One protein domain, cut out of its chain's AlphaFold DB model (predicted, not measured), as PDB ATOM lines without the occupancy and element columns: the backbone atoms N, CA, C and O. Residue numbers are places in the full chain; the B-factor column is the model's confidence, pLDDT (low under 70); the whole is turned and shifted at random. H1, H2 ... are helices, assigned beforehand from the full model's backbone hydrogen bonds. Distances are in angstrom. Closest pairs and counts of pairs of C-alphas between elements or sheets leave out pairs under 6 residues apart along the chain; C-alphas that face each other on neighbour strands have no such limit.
ATOM      1  N   ASP A  17      41.596 -15.645  61.441       90.75
ATOM      2  CA  ASP A  17      42.938 -15.942  60.930       90.75
ATOM      3  C   ASP A  17      42.934 -16.173  59.414       90.75
ATOM      4  O   ASP A  17      43.765 -15.613  58.696       90.75
ATOM      5  N   ARG A  18      41.935 -16.897  58.898       87.62
ATOM      6  CA  ARG A  18      41.773 -17.136  57.461       87.62
ATOM      7  C   ARG A  18      41.418 -15.856  56.707       87.62
ATOM      8  O   ARG A  18      41.917 -15.638  55.605       87.62
ATOM      9  N   LEU A  19      40.590 -14.994  57.300       90.19
ATOM     10  CA  LEU A  19      40.257 -13.682  56.734       90.19
ATOM     11  C   LEU A  19      41.463 -12.737  56.718       90.19
ATOM     12  O   LEU A  19      41.678 -12.037  55.728       90.19
ATOM     13  N   MET A  20      42.271 -12.740  57.779       94.12
ATOM     14  CA  MET A  20      43.516 -11.973  57.832       94.12
ATOM     15  C   MET A  20      44.514 -12.468  56.784       94.12
ATOM     16  O   MET A  20      45.045 -11.653  56.035       94.12
ATOM     17  N   GLY A  21      44.684 -13.785  56.643       91.06
ATOM     18  CA  GLY A  21      45.533 -14.361  55.599       91.06
ATOM     19  C   GLY A  21      45.069 -13.994  54.185       91.06
ATOM     20  O   GLY A  21      45.886 -13.633  53.338       91.06
ATOM     21  N   LEU A  22      43.755 -14.007  53.931       88.06
ATOM     22  CA  LEU A  22      43.202 -13.568  52.646       88.06
ATOM     23  C   LEU A  22      43.468 -12.082  52.389       88.06
ATOM     24  O   LEU A  22      43.873 -11.714  51.288       88.06
ATOM     25  N   ARG A  23      43.262 -11.221  53.392       91.75
ATOM     26  CA  ARG A  23      43.581  -9.792  53.287       91.75
ATOM     27  C   ARG A  23      45.046  -9.597  52.908       91.75
ATOM     28  O   ARG A  23      45.325  -8.856  51.970       91.75
ATOM     29  N   ASP A  24      45.961 -10.267  53.600       90.75
ATOM     30  CA  ASP A  24      47.397 -10.102  53.378       90.75
ATOM     31  C   ASP A  24      47.800 -10.591  51.974       90.75
ATOM     32  O   ASP A  24      48.545  -9.910  51.268       90.75
ATOM     33  N   ALA A  25      47.206 -11.694  51.502       87.38
ATOM     34  CA  ALA A  25      47.377 -12.172  50.129       87.38
ATOM     35  C   ALA A  25      46.850 -11.171  49.081       87.38
ATOM     36  O   ALA A  25      47.498 -10.938  48.060       87.38
ATOM     37  N   LEU A  26      45.700 -10.537  49.333       86.81
ATOM     38  CA  LEU A  26      45.131  -9.523  48.438       86.81
ATOM     39  C   LEU A  26      45.963  -8.234  48.414       86.81
ATOM     40  O   LEU A  26      46.105  -7.623  47.354       86.81
ATOM     41  N   VAL A  27      46.529  -7.828  49.553       90.06
ATOM     42  CA  VAL A  27      47.467  -6.697  49.634       90.06
ATOM     43  C   VAL A  27      48.743  -7.014  48.856       90.06
ATOM     44  O   VAL A  27      49.179  -6.185  48.060       90.06
ATOM     45  N   ALA A  28      49.299  -8.220  49.007       86.69
ATOM     46  CA  ALA A  28      50.462  -8.662  48.238       86.69
ATOM     47  C   ALA A  28      50.180  -8.641  46.726       86.69
ATOM     48  O   ALA A  28      50.975  -8.106  45.955       86.69
ATOM     49  N   LEU A  29      49.014  -9.154  46.318       82.50
ATOM     50  CA  LEU A  29      48.589  -9.214  44.920       82.50
ATOM     51  C   LEU A  29      48.393  -7.829  44.288       82.50
ATOM     52  O   LEU A  29      48.708  -7.654  43.115       82.50
ATOM     53  N   LYS A  30      47.856  -6.856  45.038       81.06
ATOM     54  CA  LYS A  30      47.614  -5.488  44.541       81.06
ATOM     55  C   LYS A  30      48.793  -4.533  44.723       81.06
ATOM     56  O   LYS A  30      48.795  -3.481  44.094       81.06
ATOM     57  N   GLY A  31      49.743  -4.855  45.594       82.50
ATOM     58  CA  GLY A  31      50.905  -4.021  45.880       82.50
ATOM     59  C   GLY A  31      52.187  -4.634  45.306       82.50
ATOM     60  O   GLY A  31      52.410  -4.512  44.104       82.50
ATOM     61  N   PRO A  32      53.020  -5.304  46.123       78.31
ATOM     62  CA  PRO A  32      54.329  -5.827  45.717       78.31
ATOM     63  C   PRO A  32      54.333  -6.696  44.452       78.31
ATOM     64  O   PRO A  32      55.258  -6.612  43.652       78.31
ATOM     65  N   LEU A  33      53.305  -7.526  44.256       78.44
ATOM     66  CA  LEU A  33      53.210  -8.414  43.093       78.44
ATOM     67  C   LEU A  33      52.568  -7.729  41.877       78.44
ATOM     68  O   LEU A  33      52.671  -8.245  40.768       78.44
ATOM     69  N   ALA A  34      51.922  -6.572  42.063       74.56
ATOM     70  CA  ALA A  34      51.348  -5.787  40.971       74.56
ATOM     71  C   ALA A  34      52.403  -4.964  40.217       74.56
ATOM     72  O   ALA A  34      52.149  -4.533  39.095       74.56
ATOM     73  N   SER A  35      53.581  -4.752  40.813       79.38
ATOM     74  CA  SER A  35      54.700  -4.053  40.173       79.38
ATOM     75  C   SER A  35      55.300  -4.827  38.992       79.38
ATOM     76  O   SER A  35      55.968  -4.228  38.155       79.38
ATOM     77  N   GLU A  36      55.027  -6.131  38.899       84.00
ATOM     78  CA  GLU A  36      55.485  -7.023  37.831       84.00
ATOM     79  C   GLU A  36      54.297  -7.412  36.922       84.00
ATOM     80  O   GLU A  36      53.547  -8.346  37.233       84.00
ATOM     81  N   PRO A  37      54.094  -6.737  35.773       79.19
ATOM     82  CA  PRO A  37      52.922  -6.960  34.922       79.19
ATOM     83  C   PRO A  37      52.861  -8.384  34.348       79.19
ATOM     84  O   PRO A  37      51.783  -8.975  34.258       79.19
ATOM     85  N   GLY A  38      54.017  -8.979  34.028       82.69
ATOM     86  CA  GLY A  38      54.096 -10.359  33.538       82.69
ATOM     87  C   GLY A  38      53.700 -11.392  34.595       82.69
ATOM     88  O   GLY A  38      53.041 -12.386  34.274       82.69
ATOM     89  N   LEU A  39      54.038 -11.139  35.864       80.75
ATOM     90  CA  LEU A  39      53.616 -11.976  36.984       80.75
ATOM     91  C   LEU A  39      52.103 -11.877  37.184       80.75
ATOM     92  O   LEU A  39      51.446 -12.907  37.323       80.75
ATOM     93  N   GLN A  40      51.541 -10.668  37.128       80.31
ATOM     94  CA  GLN A  40      50.103 -10.449  37.283       80.31
ATOM     95  C   GLN A  40      49.288 -11.146  36.182       80.31
ATOM     96  O   GLN A  40      48.281 -11.795  36.474       80.31
ATOM     97  N   GLU A  41      49.728 -11.058  34.924       82.56
ATOM     98  CA  GLU A  41      49.098 -11.783  33.818       82.56
ATOM     99  C   GLU A  41      49.184 -13.298  33.996       82.56
ATOM    100  O   GLU A  41      48.188 -13.990  33.783       82.56
ATOM    101  N   ASN A  42      50.343 -13.830  34.403       82.62
ATOM    102  CA  ASN A  42      50.490 -15.265  34.644       82.62
ATOM    103  C   ASN A  42      49.573 -15.739  35.774       82.62
ATOM    104  O   ASN A  42      48.929 -16.780  35.650       82.62
ATOM    105  N   LEU A  43      49.486 -14.960  36.855       79.44
ATOM    106  CA  LEU A  43      48.631 -15.269  37.995       79.44
ATOM    107  C   LEU A  43      47.162 -15.270  37.582       79.44
ATOM    108  O   LEU A  43      46.465 -16.231  37.881       79.44
ATOM    109  N   ARG A  44      46.705 -14.259  36.831       77.50
ATOM    110  CA  ARG A  44      45.334 -14.215  36.293       77.50
ATOM    111  C   ARG A  44      45.059 -15.413  35.386       77.50
ATOM    112  O   ARG A  44      44.061 -16.093  35.587       77.50
ATOM    113  N   LYS A  45      45.955 -15.719  34.442       82.94
ATOM    114  CA  LYS A  45      45.794 -16.868  33.534       82.94
ATOM    115  C   LYS A  45      45.657 -18.188  34.294       82.94
ATOM    116  O   LYS A  45      44.791 -18.969  33.946       82.94
ATOM    117  N   ARG A  46      46.458 -18.416  35.339       78.62
ATOM    118  CA  ARG A  46      46.458 -19.677  36.106       78.62
ATOM    119  C   ARG A  46      45.383 -19.761  37.194       78.62
ATOM    120  O   ARG A  46      44.931 -20.846  37.512       78.62
ATOM    121  N   PHE A  47      44.976 -18.646  37.802       72.38
ATOM    122  CA  PHE A  47      43.902 -18.667  38.806       72.38
ATOM    123  C   PHE A  47      42.522 -18.866  38.178       72.38
ATOM    124  O   PHE A  47      41.658 -19.485  38.795       72.38
ATOM    125  N   PHE A  48      42.305 -18.304  36.984       74.19
ATOM    126  CA  PHE A  48      41.028 -18.398  36.273       74.19
ATOM    127  C   PHE A  48      40.961 -19.576  35.298       74.19
ATOM    128  O   PHE A  48      39.874 -19.895  34.824       74.19
ATOM    129  N   ASP A  49      42.088 -20.225  35.009       83.56
ATOM    130  CA  ASP A  49      42.103 -21.492  34.291       83.56
ATOM    131  C   ASP A  49      41.701 -22.634  35.232       83.56
ATOM    132  O   ASP A  49      42.349 -22.902  36.245       83.56
ATOM    133  N   GLU A  50      40.600 -23.296  34.898       77.00
ATOM    134  CA  GLU A  50      39.975 -24.316  35.736       77.00
ATOM    135  C   GLU A  50      40.876 -25.545  35.919       77.00
ATOM    136  O   GLU A  50      40.919 -26.124  37.007       77.00
ATOM    137  N   GLU A  51      41.641 -25.922  34.892       81.38
ATOM    138  CA  GLU A  51      42.564 -27.057  34.957       81.38
ATOM    139  C   GLU A  51      43.704 -26.786  35.946       81.38
ATOM    140  O   GLU A  51      43.940 -27.570  36.873       81.38
ATOM    141  N   SER A  52      44.401 -25.659  35.792       77.19
ATOM    142  CA  SER A  52      45.502 -25.305  36.688       77.19
ATOM    143  C   SER A  52      45.028 -24.954  38.097       77.19
ATOM    144  O   SER A  52      45.694 -25.345  39.061       77.19
ATOM    145  N   SER A  53      43.861 -24.325  38.240       76.75
ATOM    146  CA  SER A  53      43.225 -24.075  39.535       76.75
ATOM    147  C   SER A  53      42.921 -25.385  40.271       76.75
ATOM    148  O   SER A  53      43.387 -25.574  41.396       76.75
ATOM    149  N   ASN A  54      42.270 -26.352  39.611       81.19
ATOM    150  CA  ASN A  54      41.976 -27.666  40.195       81.19
ATOM    151  C   ASN A  54      43.242 -28.474  40.516       81.19
ATOM    152  O   ASN A  54      43.267 -29.225  41.492       81.19
ATOM    153  N   ARG A  55      44.307 -28.334  39.719       80.75
ATOM    154  CA  ARG A  55      45.585 -29.018  39.960       80.75
ATOM    155  C   ARG A  55      46.342 -28.455  41.164       80.75
ATOM    156  O   ARG A  55      46.983 -29.221  41.878       80.75
ATOM    157  N   VAL A  56      46.323 -27.136  41.358       76.25
ATOM    158  CA  VAL A  56      47.123 -26.455  42.393       76.25
ATOM    159  C   VAL A  56      46.362 -26.325  43.709       76.25
ATOM    160  O   VAL A  56      46.926 -26.586  44.768       76.25
ATOM    161  N   LEU A  57      45.092 -25.927  43.653       74.50
ATOM    162  CA  LEU A  57      44.246 -25.733  44.835       74.50
ATOM    163  C   LEU A  57      43.486 -27.008  45.226       74.50
ATOM    164  O   LEU A  57      42.848 -27.047  46.278       74.50
ATOM    165  N   GLY A  58      43.572 -28.054  44.398       71.44
ATOM    166  CA  GLY A  58      42.682 -29.205  44.467       71.44
ATOM    167  C   GLY A  58      41.303 -28.866  43.898       71.44
ATOM    168  O   GLY A  58      40.961 -27.703  43.682       71.44
TER     169      GLY A  58
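This is residues 17 to 58 of the 66 residues of an uncharacterized protein of Pseudomonas extremorientalis (UniProt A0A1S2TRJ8). Going along the printed part from Asp 17, you meet an open, flat V of two helices, H1 and H2, joined at its closed end by residues 31 to 36, with a short third helix, H3, turned crosswise at the end of H2. Few contacts bridge the V, and residues 17 to 24 of H1 stick out free. The printed part has 42 residues with three named helices, in the order H1, H2, H3, and no named strand; its class is all helix. The whole is loose, with a radius of gyration of the C-alphas of 11.6 A, and the C-alphas span 28 by 26 by 10 A.

Find C-alpha 17 at (42.938, -15.942, 60.930); from there H1, residues 17 to 30, runs 20.0 A from its first to its last C-alpha, while z falls to 44.541 at C-alpha 30. After residues 31 to 36, look for C-alpha 37 at (52.922, -6.960, 34.922), where H2 begins; it holds residues 37 to 48 and measures 16.6 A. H3, residues 50 to 57, is 10.2 A long and ends at C-alpha 57, at (44.246, -25.733, 44.835).

Start with H1, which touches no helix. H1 and H2 are close but not clearly touching, with 1 pair of C-alphas within 8 A: those of Leu 29 and Gln 40, the closest, are 7.9 A apart. Their lines stand at a steep tilt of 45 degrees, and they run opposite ways. Go on to H2 and H3, which only just touch, with 3 pairs of C-alphas within 8 A, and touch only at the corner by their link. H2 touches H3 with residues 46 to 47 alone; the closest C-alphas of the two helices are those of Phe 47 and Ser 53, 5.5 A apart. The lines of H2 and H3 are about perpendicular, at 83 degrees. H1 and H3 are apart. In the backbones of H1, H2 and H3, every O i to N i+4 pair is within hydrogen-bond range.

The two C-alphas farthest apart are those of Asp 17 and Gly 38, at 30.1 A; from the first printed C-alpha to the last, Gly 58, it is 21.1 A. Residues 17 to 24, which belong to H1, stand free; without them the body has 34 residues and spans 27 by 18 by 10 A. The link from H1 to H2 is short, with 6 residues, and the link from H2 to H3 is tight, with 1 residue; there is no long link. The printed part has no cut. In the B-factor column of this model the mean pLDDT of the printed part is 82.1, and no printed residue is under 70.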